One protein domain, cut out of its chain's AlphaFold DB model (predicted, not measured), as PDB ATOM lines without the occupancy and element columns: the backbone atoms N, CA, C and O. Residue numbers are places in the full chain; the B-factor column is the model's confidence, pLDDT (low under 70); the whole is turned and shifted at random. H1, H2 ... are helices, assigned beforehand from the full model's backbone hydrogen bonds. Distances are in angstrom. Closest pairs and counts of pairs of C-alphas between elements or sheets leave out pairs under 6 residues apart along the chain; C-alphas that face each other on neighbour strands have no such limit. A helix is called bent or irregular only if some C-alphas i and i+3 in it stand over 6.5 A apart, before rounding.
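Overview. This is residues 4 to 125 of the 125 residues of an uncharacterized protein of Sphingomonas laterariae (UniProt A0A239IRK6). Seven helices make an elongated body: kinked H4 runs through the middle, H1, H2 and H3 fold back and forth at one end, and H5 and the last part of H7 make the other. H6 and H7 form a hairpin that packs on H4 with H6 and reaches back to H3 with H7. The printed part has 122 residues, H1 to H7 in chain order and no named strand; the class is all helix. It is compact, with a radius of gyration of the C-alphas of 14.5 A, and spans 47 by 25 by 23 A.

Arrangement. Begin at H4, residues 58 to 77, with a kink of 33 degrees near residue 65; it is irregular, but only just: C-alphas 63 and 66 are 7.0 A apart. It touches H2, residues 25 to 37, the same way at a shallow tilt of 30 degrees; the closest C-alphas, of Asp 36 and Arg 72, are 5.0 A apart. H3, residues 40 to 53, touches H2 at Leu 43 and Leu 31, C-alphas 5.5 A apart, as a hairpin. H1, residues 4 to 13, touches H2 at Ala 11 and Glu 26, C-alphas 5.3 A apart. H7, residues 106 to 123, touches H3 with residues 106 to 113 alone, at a steep tilt of 44 degrees; C-alphas 41 and 106 are closest, 5.0 A. H1, H2, H3, H4 and H7 form a bundle, a group of helices in which each touches at least one other of the group. H6, residues 95 to 102, touches H4 at Ala 96 and Ala 66, C-alphas 5.4 A apart. H5, residues 82 to 91, touches H7 at Ala 84 and Leu 123, C-alphas 5.4 A apart, only just about perpendicular at 70.3 degrees. Every O i to N i+4 pair is within hydrogen-bond range in H1, H2, H3, H5, H6 and H7; in H4, 10 of 16 are.

Along the chain. Find C-alpha 4 at (119.311, 162.657, 57.363), where H1 begins. H4 runs 25.2 A from C-alpha 58 at (132.602, 163.435, 42.581), and H7 runs 26.2 A to C-alpha 123 at (130.046, 131.165, 50.544).

Size, cuts and confidence. The C-alphas of Gln 19 and Arg 125, the two farthest apart, are 48.2 A apart. The printed part has no cut, and H1 to H2 is the one long link. Look for pLDDT under 70 at residues 18 to 23 and 125.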
ATOM      1  N   ILE A   4     118.324 163.003  58.386       91.81
ATOM      2  CA  ILE A   4     119.311 162.657  57.363       91.81
ATOM      3  C   ILE A   4     119.591 163.792  56.377       91.81
ATOM      4  O   ILE A   4     120.753 164.018  56.041       91.81
ATOM      5  N   ASP A   5     118.572 164.556  55.980       90.56
ATOM      6  CA  ASP A   5     118.735 165.684  55.059       90.56
ATOM      7  C   ASP A   5     119.682 166.729  55.658       90.56
ATOM      8  O   ASP A   5     120.548 167.272  54.970       90.56
ATOM      9  N   LEU A   6     119.565 166.964  56.972       92.31
ATOM     10  CA  LEU A   6     120.434 167.872  57.718       92.31
ATOM     11  C   LEU A   6     121.871 167.353  57.813       92.31
ATOM     12  O   LEU A   6     122.805 168.138  57.646       92.31
ATOM     13  N   ARG A   7     122.069 166.046  58.039       94.00
ATOM     14  CA  ARG A   7     123.408 165.425  58.040       94.00
ATOM     15  C   ARG A   7     124.083 165.570  56.674       94.00
ATOM     16  O   ARG A   7     125.240 165.984  56.608       94.00
ATOM     17  N   ILE A   8     123.354 165.295  55.590       93.62
ATOM     18  CA  ILE A   8     123.856 165.417  54.213       93.62
ATOM     19  C   ILE A   8     124.197 166.874  53.891       93.62
ATOM     20  O   ILE A   8     125.320 167.167  53.475       93.62
ATOM     21  N   ALA A   9     123.262 167.799  54.120       92.44
ATOM     22  CA  ALA A   9     123.481 169.222  53.875       92.44
ATOM     23  C   ALA A   9     124.650 169.767  54.710       92.44
ATOM     24  O   ALA A   9     125.474 170.523  54.196       92.44
ATOM     25  N   GLY A  10     124.763 169.340  55.971       91.56
ATOM     26  CA  GLY A  10     125.867 169.685  56.861       91.56
ATOM     27  C   GLY A  10     127.218 169.215  56.327       91.56
ATOM     28  O   GLY A  10     128.140 170.023  56.224       91.56
ATOM     29  N   ALA A  11     127.327 167.949  55.912       91.50
ATOM     30  CA  ALA A  11     128.558 167.402  55.343       91.50
ATOM     31  C   ALA A  11     128.960 168.111  54.039       91.50
ATOM     32  O   ALA A  11     130.139 168.387  53.823       91.50
ATOM     33  N   ILE A  12     127.999 168.454  53.177       91.88
ATOM     34  CA  ILE A  12     128.253 169.223  51.946       91.88
ATOM     35  C   ILE A  12     128.704 170.655  52.282       91.88
ATOM     36  O   ILE A  12     129.697 171.142  51.750       91.88
ATOM     37  N   ALA A  13     128.040 171.329  53.219       90.00
ATOM     38  CA  ALA A  13     128.401 172.690  53.622       90.00
ATOM     39  C   ALA A  13     129.734 172.772  54.390       90.00
ATOM     40  O   ALA A  13     130.312 173.859  54.513       90.00
ATOM     41  N   ALA A  14     130.201 171.655  54.952       87.81
ATOM     42  CA  ALA A  14     131.450 171.555  55.700       87.81
ATOM     43  C   ALA A  14     132.686 171.295  54.822       87.81
ATOM     44  O   ALA A  14     133.811 171.392  55.318       87.81
ATOM     45  N   GLN A  15     132.508 171.022  53.523       84.56
ATOM     46  CA  GLN A  15     133.630 170.767  52.619       84.56
ATOM     47  C   GLN A  15     134.631 171.930  52.609       84.56
ATOM     48  O   GLN A  15     134.251 173.093  52.497       84.56
ATOM     49  N   GLY A  16     135.923 171.613  52.728       72.88
ATOM     50  CA  GLY A  16     137.006 172.600  52.651       72.88
ATOM     51  C   GLY A  16     137.115 173.558  53.844       72.88
ATOM     52  O   GLY A  16     137.951 174.457  53.811       72.88
ATOM     53  N   ARG A  17     136.322 173.382  54.913       72.19
ATOM     54  CA  ARG A  17     136.437 174.207  56.134       72.19
ATOM     55  C   ARG A  17     137.720 173.950  56.924       72.19
ATOM     56  O   ARG A  17     138.134 174.795  57.712       72.19
ATOM     57  N   ARG A  18     138.333 172.786  56.727       63.81
ATOM     58  CA  ARG A  18     139.569 172.364  57.382       63.81
ATOM     59  C   ARG A  18     140.710 172.389  56.374       63.81
ATOM     60  O   ARG A  18     140.717 171.599  55.436       63.81
ATOM     61  N   GLN A  19     141.645 173.323  56.557       57.50
ATOM     62  CA  GLN A  19     142.809 173.495  55.675       57.50
ATOM     63  C   GLN A  19     143.791 172.312  55.742       57.50
ATOM     64  O   GLN A  19     144.596 172.135  54.836       57.50
ATOM     65  N   ASP A  20     143.715 171.506  56.800       56.22
ATOM     66  CA  ASP A  20     144.540 170.326  57.064       56.22
ATOM     67  C   ASP A  20     143.935 169.013  56.535       56.22
ATOM     68  O   ASP A  20     144.569 167.963  56.633       56.22
ATOM     69  N   GLN A  21     142.725 169.043  55.962       59.69
ATOM     70  CA  GLN A  21     142.040 167.846  55.473       59.69
ATOM     71  C   GLN A  21     141.998 167.761  53.949       59.69
ATOM     72  O   GLN A  21     141.878 168.759  53.238       59.69
ATOM     73  N   ALA A  22     142.048 166.524  53.444       63.12
ATOM     74  CA  ALA A  22     141.861 166.248  52.028       63.12
ATOM     75  C   ALA A  22     140.481 166.755  51.550       63.12
ATOM     76  O   ALA A  22     139.490 166.620  52.280       63.12
ATOM     77  N   PRO A  23     140.375 167.294  50.320       69.56
ATOM     78  CA  PRO A  23     139.087 167.640  49.729       69.56
ATOM     79  C   PRO A  23     138.133 166.441  49.808       69.56
ATOM     80  O   PRO A  23     138.523 165.327  49.467       69.56
ATOM     81  N   SER A  24     136.875 166.651  50.205       85.69
ATOM     82  CA  SER A  24     135.855 165.592  50.375       85.69
ATOM     83  C   SER A  24     135.896 164.798  51.691       85.69
ATOM     84  O   SER A  24     135.120 163.852  51.839       85.69
ATOM     85  N   ALA A  25     136.742 165.152  52.666       86.88
ATOM     86  CA  ALA A  25     136.837 164.415  53.932       86.88
ATOM     87  C   ALA A  25     135.482 164.268  54.651       86.88
ATOM     88  O   ALA A  25     135.096 163.161  55.018       86.88
ATOM     89  N   GLU A  26     134.715 165.353  54.766       92.62
ATOM     90  CA  GLU A  26     133.444 165.356  55.505       92.62
ATOM     91  C   GLU A  26     132.388 164.442  54.860       92.62
ATOM     92  O   GLU A  26     131.661 163.735  55.557       92.62
ATOM     93  N   ILE A  27     132.342 164.367  53.520       95.31
ATOM     94  CA  ILE A  27     131.385 163.474  52.849       95.31
ATOM     95  C   ILE A  27     131.858 162.026  52.951       95.31
ATOM     96  O   ILE A  27     131.058 161.128  53.178       95.31
ATOM     97  N   LEU A  28     133.166 161.773  52.856       95.00
ATOM     98  CA  LEU A  28     133.718 160.431  53.018       95.00
ATOM     99  C   LEU A  28     133.489 159.888  54.434       95.00
ATOM    100  O   LEU A  28     133.286 158.676  54.578       95.00
ATOM    101  N   THR A  29     133.506 160.752  55.450       95.44
ATOM    102  CA  THR A  29     133.124 160.413  56.825       95.44
ATOM    103  C   THR A  29     131.654 160.020  56.876       95.44
ATOM    104  O   THR A  29     131.367 158.870  57.207       95.44
ATOM    105  N   LEU A  30     130.749 160.894  56.415       96.62
ATOM    106  CA  LEU A  30     129.311 160.615  56.408       96.62
ATOM    107  C   LEU A  30     128.969 159.315  55.663       96.62
ATOM    108  O   LEU A  30     128.236 158.481  56.179       96.62
ATOM    109  N   LEU A  31     129.535 159.082  54.475       97.69
ATOM    110  CA  LEU A  31     129.291 157.846  53.716       97.69
ATOM    111  C   LEU A  31     129.761 156.590  54.472       97.69
ATOM    112  O   LEU A  31     129.193 155.517  54.289       97.69
ATOM    113  N   SER A  32     130.800 156.703  55.307       97.69
ATOM    114  CA  SER A  32     131.251 155.583  56.145       97.69
ATOM    115  C   SER A  32     130.272 155.321  57.286       97.69
ATOM    116  O   SER A  32     129.935 154.166  57.515       97.69
ATOM    117  N   GLU A  33     129.789 156.377  57.946       97.56
ATOM    118  CA  GLU A  33     128.773 156.282  59.002       97.56
ATOM    119  C   GLU A  33     127.483 155.657  58.475       97.56
ATOM    120  O   GLU A  33     126.974 154.710  59.060       97.56
ATOM    121  N   LEU A  34     126.991 156.113  57.319       98.19
ATOM    122  CA  LEU A  34     125.779 155.562  56.708       98.19
ATOM    123  C   LEU A  34     125.941 154.079  56.355       98.19
ATOM    124  O   LEU A  34     125.026 153.290  56.579       98.19
ATOM    125  N   ALA A  35     127.113 153.670  55.861       98.06
ATOM    126  CA  ALA A  35     127.405 152.258  55.627       98.06
ATOM    127  C   ALA A  35     127.481 151.448  56.937       98.06
ATOM    128  O   ALA A  35     126.942 150.343  56.995       98.06
ATOM    129  N   ASP A  36     128.102 151.993  57.988       97.06
ATOM    130  CA  ASP A  36     128.168 151.372  59.320       97.06
ATOM    131  C   ASP A  36     126.765 151.247  59.953       97.06
ATOM    132  O   ASP A  36     126.452 150.237  60.582       97.06
ATOM    133  N   GLU A  37     125.876 152.215  59.729       97.19
ATOM    134  CA  GLU A  37     124.473 152.194  60.173       97.19
ATOM    135  C   GLU A  37     123.604 151.217  59.349       97.19
ATOM    136  O   GLU A  37     122.524 150.818  59.788       97.19
ATOM    137  N   GLY A  38     124.077 150.769  58.178       97.25
ATOM    138  CA  GLY A  38     123.304 149.967  57.219       97.25
ATOM    139  C   GLY A  38     122.329 150.790  56.369       97.25
ATOM    140  O   GLY A  38     121.429 150.243  55.735       97.25
ATOM    141  N   ARG A  39     122.502 152.110  56.333       97.81
ATOM    142  CA  ARG A  39     121.675 153.072  55.596       97.81
ATOM    143  C   ARG A  39     122.155 153.234  54.152       97.81
ATOM    144  O   ARG A  39     122.577 154.305  53.722       97.81
ATOM    145  N   ILE A  40     122.115 152.142  53.390       98.31
ATOM    146  CA  ILE A  40     122.668 152.079  52.025       98.31
ATOM    147  C   ILE A  40     121.917 152.992  51.040       98.31
ATOM    148  O   ILE A  40     122.548 153.617  50.188       98.31
ATOM    149  N   ALA A  41     120.598 153.136  51.194       97.81
ATOM    150  CA  ALA A  41     119.814 154.081  50.396       97.81
ATOM    151  C   ALA A  41     120.278 155.529  50.622       97.81
ATOM    152  O   ALA A  41     120.528 156.266  49.669       97.81
ATOM    153  N   ASP A  42     120.467 155.915  51.885       98.12
ATOM    154  CA  ASP A  42     120.908 157.262  52.249       98.12
ATOM    155  C   ASP A  42     122.344 157.539  51.806       98.12
ATOM    156  O   ASP A  42     122.664 158.665  51.441       98.12
ATOM    157  N   LEU A  43     123.208 156.518  51.774       98.19
ATOM    158  CA  LEU A  43     124.555 156.627  51.209       98.19
ATOM    159  C   LEU A  43     124.498 157.034  49.728       98.19
ATOM    160  O   LEU A  43     125.192 157.967  49.318       98.19
ATOM    161  N   SER A  44     123.650 156.370  48.938       98.25
ATOM    162  CA  SER A  44     123.423 156.702  47.523       98.25
ATOM    163  C   SER A  44     122.882 158.128  47.352       98.25
ATOM    164  O   SER A  44     123.387 158.898  46.526       98.25
ATOM    165  N   ILE A  45     121.913 158.523  48.186       97.88
ATOM    166  CA  ILE A  45     121.335 159.874  48.176       97.88
ATOM    167  C   ILE A  45     122.400 160.922  48.528       97.88
ATOM    168  O   ILE A  45     122.539 161.923  47.822       97.88
ATOM    169  N   ALA A  46     123.195 160.680  49.572       97.69
ATOM    170  CA  ALA A  46     124.259 161.571  50.022       97.69
ATOM    171  C   ALA A  46     125.333 161.767  48.946       97.69
ATOM    172  O   ALA A  46     125.736 162.901  48.678       97.69
ATOM    173  N   PHE A  47     125.761 160.684  48.286       97.94
ATOM    174  CA  PHE A  47     126.682 160.780  47.155       97.94
ATOM    175  C   PHE A  47     126.075 161.590  46.006       97.94
ATOM    176  O   PHE A  47     126.729 162.497  45.496       97.94
ATOM    177  N   SER A  48     124.827 161.312  45.627       97.44
ATOM    178  CA  SER A  48     124.150 162.013  44.531       97.44
ATOM    179  C   SER A  48     124.027 163.516  44.803       97.44
ATOM    180  O   SER A  48     124.270 164.337  43.917       97.44
ATOM    181  N   ALA A  49     123.689 163.895  46.039       96.38
ATOM    182  CA  ALA A  49     123.636 165.290  46.469       96.38
ATOM    183  C   ALA A  49     125.026 165.946  46.431       96.38
ATOM    184  O   ALA A  49     125.186 167.037  45.880       96.38
ATOM    185  N   PHE A  50     126.049 165.257  46.947       95.94
ATOM    186  CA  PHE A  50     127.428 165.730  46.903       95.94
ATOM    187  C   PHE A  50     127.932 165.910  45.468       95.94
ATOM    188  O   PHE A  50     128.529 166.937  45.164       95.94
ATOM    189  N   ALA A  51     127.670 164.957  44.573       95.88
ATOM    190  CA  ALA A  51     128.131 165.006  43.190       95.88
ATOM    191  C   ALA A  51     127.548 166.203  42.424       95.88
ATOM    192  O   ALA A  51     128.236 166.797  41.597       95.88
ATOM    193  N   ARG A  52     126.309 166.604  42.739       95.62
ATOM    194  CA  ARG A  52     125.690 167.821  42.189       95.62
ATOM    195  C   ARG A  52     126.322 169.097  42.747       95.62
ATOM    196  O   ARG A  52     126.513 170.049  41.999       95.62
ATOM    197  N   ALA A  53     126.645 169.120  44.040       93.38
ATOM    198  CA  ALA A  53     127.242 170.286  44.698       93.38
ATOM    199  C   ALA A  53     128.744 170.456  44.391       93.38
ATOM    200  O   ALA A  53     129.245 171.575  44.319       93.38
ATOM    201  N   HIS A  54     129.465 169.349  44.196       91.81
ATOM    202  CA  HIS A  54     130.917 169.299  44.017       91.81
ATOM    203  C   HIS A  54     131.318 168.366  42.857       91.81
ATOM    204  O   HIS A  54     132.037 167.384  43.071       91.81
ATOM    205  N   PRO A  55     130.914 168.666  41.609       93.44
ATOM    206  CA  PRO A  55     131.109 167.768  40.469       93.44
ATOM    207  C   PRO A  55     132.581 167.440  40.191       93.44
ATOM    208  O   PRO A  55     132.898 166.306  39.842       93.44
ATOM    209  N   ALA A  56     133.499 168.386  40.420       90.69
ATOM    210  CA  ALA A  56     134.937 168.163  40.246       90.69
ATOM    211  C   ALA A  56     135.512 167.103  41.208       90.69
ATOM    212  O   ALA A  56     136.474 166.418  40.869       90.69
ATOM    213  N   ASN A  57     134.910 166.938  42.389       91.38
ATOM    214  CA  ASN A  57     135.358 165.989  43.412       91.38
ATOM    215  C   ASN A  57     134.586 164.661  43.370       91.38
ATOM    216  O   ASN A  57     135.005 163.680  43.988       91.38
ATOM    217  N   ALA A  58     133.464 164.609  42.649       94.00
ATOM    218  CA  ALA A  58     132.602 163.435  42.581       94.00
ATOM    219  C   ALA A  58     133.337 162.155  42.134       94.00
ATOM    220  O   ALA A  58     133.149 161.136  42.799       94.00
ATOM    221  N   PRO A  59     134.224 162.166  41.112       94.19
ATOM    222  CA  PRO A  59     134.949 160.960  40.700       94.19
ATOM    223  C   PRO A  59     135.834 160.381  41.807       94.19
ATOM    224  O   PRO A  59     135.909 159.164  41.971       94.19
ATOM    225  N   HIS A  60     136.466 161.247  42.607       93.38
ATOM    226  CA  HIS A  60     137.288 160.817  43.735       93.38
ATOM    227  C   HIS A  60     136.443 160.110  44.800       93.38
ATOM    228  O   HIS A  60     136.789 159.014  45.235       93.38
ATOM    229  N   VAL A  61     135.315 160.710  45.193       95.44
ATOM    230  CA  VAL A  61     134.418 160.123  46.201       95.44
ATOM    231  C   VAL A  61     133.793 158.827  45.695       95.44
ATOM    232  O   VAL A  61     133.752 157.845  46.434       95.44
ATOM    233  N   LEU A  62     133.381 158.796  44.427       96.38
ATOM    234  CA  LEU A  62     132.825 157.620  43.764       96.38
ATOM    235  C   LEU A  62     133.789 156.428  43.812       96.38
ATOM    236  O   LEU A  62     133.377 155.315  44.136       96.38
ATOM    237  N   GLY A  63     135.085 156.669  43.584       95.38
ATOM    238  CA  GLY A  63     136.129 155.645  43.682       95.38
ATOM    239  C   GLY A  63     136.259 155.001  45.070       95.38
ATOM    240  O   GLY A  63     136.782 153.897  45.182       95.38
ATOM    241  N   GLN A  64     135.748 155.644  46.124       95.75
ATOM    242  CA  GLN A  64     135.826 155.145  47.500       95.75
ATOM    243  C   GLN A  64     134.581 154.370  47.948       95.75
ATOM    244  O   GLN A  64     134.618 153.702  48.984       95.75
ATOM    245  N   ILE A  65     133.468 154.448  47.211       96.19
ATOM    246  CA  ILE A  65     132.179 153.880  47.641       96.19
ATOM    247  C   ILE A  65     132.257 152.365  47.788       96.19
ATOM    248  O   ILE A  65     131.856 151.823  48.816       96.19
ATOM    249  N   ALA A  66     132.842 151.692  46.799       96.88
ATOM    250  CA  ALA A  66     132.996 150.244  46.796       96.88
ATOM    251  C   ALA A  66     133.747 149.742  48.043       96.88
ATOM    252  O   ALA A  66     133.277 148.848  48.749       96.88
ATOM    253  N   ALA A  67     134.866 150.391  48.380       96.25
ATOM    254  CA  ALA A  67     135.636 150.073  49.577       96.25
ATOM    255  C   ALA A  67     134.851 150.343  50.872       96.25
ATOM    256  O   ALA A  67     134.976 149.584  51.833       96.25
ATOM    257  N   LYS A  68     134.025 151.398  50.919       96.81
ATOM    258  CA  LYS A  68     133.165 151.681  52.079       96.81
ATOM    259  C   LYS A  68     132.104 150.605  52.263       96.81
ATOM    260  O   LYS A  68     131.982 150.100  53.370       96.81
ATOM    261  N   VAL A  69     131.400 150.198  51.207       98.25
ATOM    262  CA  VAL A  69     130.410 149.111  51.290       98.25
ATOM    263  C   VAL A  69     131.066 147.823  51.791       98.25
ATOM    264  O   VAL A  69     130.593 147.223  52.753       98.25
ATOM    265  N   VAL A  70     132.202 147.426  51.218       97.94
ATOM    266  CA  VAL A  70     132.885 146.191  51.628       97.94
ATOM    267  C   VAL A  70     133.359 146.256  53.083       97.94
ATOM    268  O   VAL A  70     133.065 145.364  53.879       97.94
ATOM    269  N   ASN A  71     134.070 147.319  53.460       97.44
ATOM    270  CA  ASN A  71     134.690 147.396  54.780       97.44
ATOM    271  C   ASN A  71     133.676 147.715  55.883       97.44
ATOM    272  O   ASN A  71     133.703 147.095  56.941       97.44
ATOM    273  N   ARG A  72     132.792 148.689  55.658       98.31
ATOM    274  CA  ARG A  72     131.854 149.195  56.669       98.31
ATOM    275  C   ARG A  72     130.588 148.356  56.718       98.31
ATOM    276  O   ARG A  72     130.222 147.849  57.774       98.31
ATOM    277  N   TYR A  73     129.977 148.102  55.564       98.56
ATOM    278  CA  TYR A  73     128.718 147.372  55.532       98.56
ATOM    279  C   TYR A  73     128.912 145.853  55.631       98.56
ATOM    280  O   TYR A  73     128.476 145.230  56.598       98.56
ATOM    281  N   TYR A  74     129.613 145.229  54.683       98.38
ATOM    282  CA  TYR A  74     129.747 143.767  54.674       98.38
ATOM    283  C   TYR A  74     130.573 143.239  55.849       98.38
ATOM    284  O   TYR A  74     130.121 142.352  56.577       98.38
ATOM    285  N   TYR A  75     131.771 143.784  56.057       98.06
ATOM    286  CA  TYR A  75     132.674 143.279  57.087       98.06
ATOM    287  C   TYR A  75     132.295 143.758  58.495       98.06
ATOM    288  O   TYR A  75     132.110 142.937  59.394       98.06
ATOM    289  N   LEU A  76     132.150 145.069  58.726       97.50
ATOM    290  CA  LEU A  76     131.900 145.579  60.080       97.50
ATOM    291  C   LEU A  76     130.437 145.481  60.518       97.50
ATOM    292  O   LEU A  76     130.202 145.069  61.655       97.50
ATOM    293  N   ARG A  77     129.462 145.830  59.676       97.50
ATOM    294  CA  ARG A  77     128.043 145.855  60.067       97.50
ATOM    295  C   ARG A  77     127.380 144.484  59.988       97.50
ATOM    296  O   ARG A  77     126.731 144.073  60.950       97.50
ATOM    297  N   LEU A  78     127.547 143.774  58.873       97.69
ATOM    298  CA  LEU A  78     126.964 142.445  58.659       97.69
ATOM    299  C   LEU A  78     127.819 141.302  59.221       97.69
ATOM    300  O   LEU A  78     127.335 140.174  59.279       97.69
ATOM    301  N   LYS A  79     129.058 141.588  59.650       97.75
ATOM    302  CA  LYS A  79     130.002 140.602  60.207       97.75
ATOM    303  C   LYS A  79     130.262 139.423  59.267       97.75
ATOM    304  O   LYS A  79     130.480 138.304  59.722       97.75
ATOM    305  N   LEU A  80     130.244 139.672  57.956       97.88
ATOM    306  CA  LEU A  80     130.512 138.628  56.975       97.88
ATOM    307  C   LEU A  80     131.995 138.217  57.033       97.88
ATOM    308  O   LEU A  80     132.867 139.085  57.171       97.88
ATOM    309  N   PRO A  81     132.314 136.914  56.923       97.44
ATOM    310  CA  PRO A  81     133.688 136.449  57.027       97.44
ATOM    311  C   PRO A  81     134.553 137.012  55.904       97.44
ATOM    312  O   PRO A  81     134.212 136.921  54.724       97.44
ATOM    313  N   ARG A  82     135.737 137.514  56.264       96.38
ATOM    314  CA  ARG A  82     136.687 138.101  55.310       96.38
ATOM    315  C   ARG A  82     137.006 137.170  54.133       96.38
ATOM    316  O   ARG A  82     136.985 137.621  52.997       96.38
ATOM    317  N   LYS A  83     137.218 135.874  54.389       97.12
ATOM    318  CA  LYS A  83     137.482 134.882  53.329       97.12
ATOM    319  C   LYS A  83     136.315 134.734  52.346       97.12
ATOM    320  O   LYS A  83     136.544 134.557  51.156       97.12
ATOM    321  N   ALA A  84     135.076 134.811  52.832       98.06
ATOM    322  CA  ALA A  84     133.885 134.736  51.990       98.06
ATOM    323  C   ALA A  84     133.725 136.005  51.137       98.06
ATOM    324  O   ALA A  84     133.380 135.908  49.963       98.06
ATOM    325  N   ILE A  85     134.037 137.180  51.699       98.12
ATOM    326  CA  ILE A  85     134.085 138.451  50.960       98.12
ATOM    327  C   ILE A  85     135.153 138.388  49.860       98.12
ATOM    328  O   ILE A  85     134.852 138.684  48.710       98.12
ATOM    329  N   GLU A  86     136.377 137.970  50.191       97.44
ATOM    330  CA  GLU A  86     137.486 137.852  49.232       97.44
ATOM    331  C   GLU A  86     137.145 136.874  48.099       97.44
ATOM    332  O   GLU A  86     137.338 137.190  46.927       97.44
ATOM    333  N   ARG A  87     136.561 135.714  48.428       97.75
ATOM    334  CA  ARG A  87     136.089 134.754  47.423       97.75
ATOM    335  C   ARG A  87     135.001 135.346  46.529       97.75
ATOM    336  O   ARG A  87     135.091 135.223  45.315       97.75
ATOM    337  N   TRP A  88     134.014 136.030  47.106       98.19
ATOM    338  CA  TRP A  88     132.970 136.700  46.331       98.19
ATOM    339  C   TRP A  88     133.544 137.745  45.365       98.19
ATOM    340  O   TRP A  88     133.113 137.788  44.216       98.19
ATOM    341  N   GLN A  89     134.534 138.535  45.798       97.75
ATOM    342  CA  GLN A  89     135.208 139.525  44.948       97.75
ATOM    343  C   GLN A  89     135.971 138.884  43.781       97.75
ATOM    344  O   GLN A  89     136.027 139.475  42.706       97.75
ATOM    345  N   ILE A  90     136.545 137.692  43.981       97.69
ATOM    346  CA  ILE A  90     137.191 136.908  42.916       97.69
ATOM    347  C   ILE A  90     136.145 136.377  41.929       97.69
ATOM    348  O   ILE A  90     136.347 136.466  40.721       97.69
ATOM    349  N   ASP A  91     135.028 135.855  42.441       97.69
ATOM    350  CA  ASP A  91     133.964 135.261  41.624       97.69
ATOM    351  C   ASP A  91     133.153 136.319  40.838       97.69
ATOM    352  O   ASP A  91     132.504 135.980  39.851       97.69
ATOM    353  N   HIS A  92     133.188 137.592  41.255       96.75
ATOM    354  CA  HIS A  92     132.426 138.702  40.659       96.75
ATOM    355  C   HIS A  92     133.340 139.896  40.351       96.75
ATOM    356  O   HIS A  92     133.197 140.932  40.991       96.75
ATOM    357  N   PRO A  93     134.301 139.800  39.419       96.44
ATOM    358  CA  PRO A  93     135.352 140.810  39.238       96.44
ATOM    359  C   PRO A  93     134.845 142.224  38.884       96.44
ATOM    360  O   PRO A  93     135.564 143.199  39.090       96.44
ATOM    361  N   ASP A  94     133.611 142.348  38.396       95.81
ATOM    362  CA  ASP A  94     132.905 143.583  38.038       95.81
ATOM    363  C   ASP A  94     132.085 144.196  39.193       95.81
ATOM    364  O   ASP A  94     131.376 145.189  39.008       95.81
ATOM    365  N   TRP A  95     132.181 143.647  40.409       95.50
ATOM    366  CA  TRP A  95     131.382 144.066  41.566       95.50
ATOM    367  C   TRP A  95     131.481 145.571  41.871       95.50
ATOM    368  O   TRP A  95     130.486 146.221  42.197       95.50
ATOM    369  N   ALA A  96     132.684 146.140  41.760       95.81
ATOM    370  CA  ALA A  96     132.932 147.547  42.063       95.81
ATOM    371  C   ALA A  96     132.336 148.477  40.998       95.81
ATOM    372  O   ALA A  96     131.846 149.558  41.331       95.81
ATOM    373  N   ASP A  97     132.358 148.050  39.735       96.31
ATOM    374  CA  ASP A  97     131.751 148.780  38.623       96.31
ATOM    375  C   ASP A  97     130.223 148.690  38.704       96.31
ATOM    376  O   ASP A  97     129.549 149.711  38.625       96.31
ATOM    377  N   THR A  98     129.679 147.520  39.052       96.38
ATOM    378  CA  THR A  98     128.241 147.339  39.309       96.38
ATOM    379  C   THR A  98     127.723 148.318  40.370       96.38
ATOM    380  O   THR A  98     126.674 148.939  40.192       96.38
ATOM    381  N   PHE A  99     128.460 148.502  41.471       97.31
ATOM    382  CA  PHE A  99     128.117 149.492  42.499       97.31
ATOM    383  C   PHE A  99     128.173 150.923  41.968       97.31
ATOM    384  O   PHE A  99     127.300 151.730  42.289       97.31
ATOM    385  N   ARG A 100     129.193 151.239  41.165       95.00
ATOM    386  CA  ARG A 100     129.360 152.557  40.551       95.00
ATOM    387  C   ARG A 100     128.189 152.899  39.637       95.00
ATOM    388  O   ARG A 100     127.683 154.013  39.714       95.00
ATOM    389  N   ASP A 101     127.751 151.950  38.824       96.25
ATOM    390  CA  ASP A 101     126.711 152.172  37.820       96.25
ATOM    391  C   ASP A 101     125.332 152.381  38.455       96.25
ATOM    392  O   ASP A 101     124.519 153.150  37.946       96.25
ATOM    393  N   HIS A 102     125.091 151.770  39.619       97.69
ATOM    394  CA  HIS A 102     123.816 151.881  40.326       97.69
ATOM    395  C   HIS A 102     123.774 153.014  41.356       97.69
ATOM    396  O   HIS A 102     122.695 153.332  41.838       97.69
ATOM    397  N   ILE A 103     124.893 153.662  41.701       97.62
ATOM    398  CA  ILE A 103     124.949 154.593  42.846       97.62
ATOM    399  C   ILE A 103     123.964 155.770  42.775       97.62
ATOM    400  O   ILE A 103     123.587 156.307  43.813       97.62
ATOM    401  N   ASN A 104     123.554 156.192  41.577       95.56
ATOM    402  CA  ASN A 104     122.617 157.305  41.388       95.56
ATOM    403  C   ASN A 104     121.137 156.872  41.428       95.56
ATOM    404  O   ASN A 104     120.256 157.730  41.426       95.56
ATOM    405  N   ASP A 105     120.865 155.567  41.475       97.06
ATOM    406  CA  ASP A 105     119.553 154.983  41.741       97.06
ATOM    407  C   ASP A 105     119.593 154.323  43.121       97.06
ATOM    408  O   ASP A 105     120.129 153.230  43.286       97.06
ATOM    409  N   SER A 106     119.020 154.977  44.133       96.75
ATOM    410  CA  SER A 106     119.090 154.478  45.511       96.75
ATOM    411  C   SER A 106     118.452 153.102  45.677       96.75
ATOM    412  O   SER A 106     118.945 152.293  46.463       96.75
ATOM    413  N   SER A 107     117.394 152.805  44.922       97.38
ATOM    414  CA  SER A 107     116.714 151.516  44.984       97.38
ATOM    415  C   SER A 107     117.536 150.413  44.317       97.38
ATOM    416  O   SER A 107     117.774 149.366  44.928       97.38
ATOM    417  N   GLY A 108     118.058 150.675  43.115       97.69
ATOM    418  CA  GLY A 108     118.964 149.775  42.407       97.69
ATOM    419  C   GLY A 108     120.262 149.541  43.175       97.69
ATOM    420  O   GLY A 108     120.710 148.401  43.292       97.69
ATOM    421  N   PHE A 109     120.825 150.586  43.785       98.44
ATOM    422  CA  PHE A 109     122.035 150.489  44.596       98.44
ATOM    423  C   PHE A 109     121.841 149.581  45.812       98.44
ATOM    424  O   PHE A 109     122.656 148.694  46.066       98.44
ATOM    425  N   VAL A 110     120.731 149.749  46.540       98.56
ATOM    426  CA  VAL A 110     120.378 148.851  47.647       98.56
ATOM    427  C   VAL A 110     120.252 147.415  47.150       98.56
ATOM    428  O   VAL A 110     120.819 146.513  47.762       98.56
ATOM    429  N   ALA A 111     119.564 147.190  46.028       98.31
ATOM    430  CA  ALA A 111     119.367 145.848  45.492       98.31
ATOM    431  C   ALA A 111     120.696 145.144  45.162       98.31
ATOM    432  O   ALA A 111     120.884 143.989  45.548       98.31
ATOM    433  N   VAL A 112     121.640 145.828  44.503       98.31
ATOM    434  CA  VAL A 112     122.937 145.221  44.153       98.31
ATOM    435  C   VAL A 112     123.813 144.960  45.382       98.31
ATOM    436  O   VAL A 112     124.477 143.922  45.449       98.31
ATOM    437  N   VAL A 113     123.779 145.846  46.381       98.44
ATOM    438  CA  VAL A 113     124.518 145.673  47.643       98.44
ATOM    439  C   VAL A 113     123.928 144.523  48.471       98.44
ATOM    440  O   VAL A 113     124.648 143.645  48.945       98.44
ATOM    441  N   GLU A 114     122.607 144.444  48.609       98.38
ATOM    442  CA  GLU A 114     121.972 143.336  49.331       98.38
ATOM    443  C   GLU A 114     122.155 141.992  48.620       98.38
ATOM    444  O   GLU A 114     122.388 140.969  49.272       98.38
ATOM    445  N   ASN A 115     122.122 141.979  47.284       98.31
ATOM    446  CA  ASN A 115     122.425 140.779  46.514       98.31
ATOM    447  C   ASN A 115     123.865 140.297  46.768       98.31
ATOM    448  O   ASN A 115     124.073 139.114  47.039       98.31
ATOM    449  N   GLY A 116     124.850 141.203  46.765       98.00
ATOM    450  CA  GLY A 116     126.233 140.871  47.120       98.00
ATOM    451  C   GLY A 116     126.338 140.264  48.522       98.00
ATOM    452  O   GLY A 116     126.902 139.181  48.688       98.00
ATOM    453  N   ALA A 117     125.705 140.886  49.521       98.19
ATOM    454  CA  ALA A 117     125.654 140.344  50.879       98.19
ATOM    455  C   ALA A 117     125.020 138.940  50.934       98.19
ATOM    456  O   ALA A 117     125.507 138.059  51.646       98.19
ATOM    457  N   ALA A 118     123.937 138.703  50.190       98.25
ATOM    458  CA  ALA A 118     123.282 137.399  50.119       98.25
ATOM    459  C   ALA A 118     124.176 136.321  49.485       98.25
ATOM    460  O   ALA A 118     124.199 135.190  49.974       98.25
ATOM    461  N   LEU A 119     124.928 136.662  48.435       97.88
ATOM    462  CA  LEU A 119     125.884 135.758  47.795       97.88
ATOM    463  C   LEU A 119     127.046 135.418  48.733       97.88
ATOM    464  O   LEU A 119     127.349 134.241  48.916       97.88
ATOM    465  N   ILE A 120     127.618 136.414  49.415       98.31
ATOM    466  CA  ILE A 120     128.691 136.202  50.398       98.31
ATOM    467  C   ILE A 120     128.235 135.253  51.517       98.31
ATOM    468  O   ILE A 120     128.953 134.315  51.856       98.31
ATOM    469  N   ARG A 121     127.015 135.423  52.052       97.31
ATOM    470  CA  ARG A 121     126.451 134.525  53.086       97.31
ATOM    471  C   ARG A 121     126.328 133.066  52.634       97.31
ATOM    472  O   ARG A 121     126.256 132.178  53.479       97.31
ATOM    473  N   ARG A 122     126.245 132.798  51.328       96.19
ATOM    474  CA  ARG A 122     126.206 131.427  50.787       96.19
ATOM    475  C   ARG A 122     127.596 130.801  50.689       96.19
ATOM    476  O   ARG A 122     127.680 129.581  50.703       96.19
ATOM    477  N   LEU A 123     128.650 131.614  50.611       93.69
ATOM    478  CA  LEU A 123     130.046 131.165  50.544       93.69
ATOM    479  C   LEU A 123     130.649 130.831  51.918       93.69
ATOM    480  O   LEU A 123     131.728 130.250  51.972       93.69
ATOM    481  N   ASP A 124     129.973 131.219  53.001       81.00
ATOM    482  CA  ASP A 124     130.324 130.873  54.388       81.00
ATOM    483  C   ASP A 124     129.767 129.505  54.834       81.00
ATOM    484  O   ASP A 124     130.034 129.050  55.942       81.00
ATOM    485  N   ARG A 125     128.948 128.864  53.993       67.62
ATOM    486  CA  ARG A 125     128.310 127.578  54.301       67.62
ATOM    487  C   ARG A 125     129.193 126.386  53.963       67.62
ATOM    488  O   ARG A 125     129.930 126.459  52.954       67.62
TER     489      ARG A 125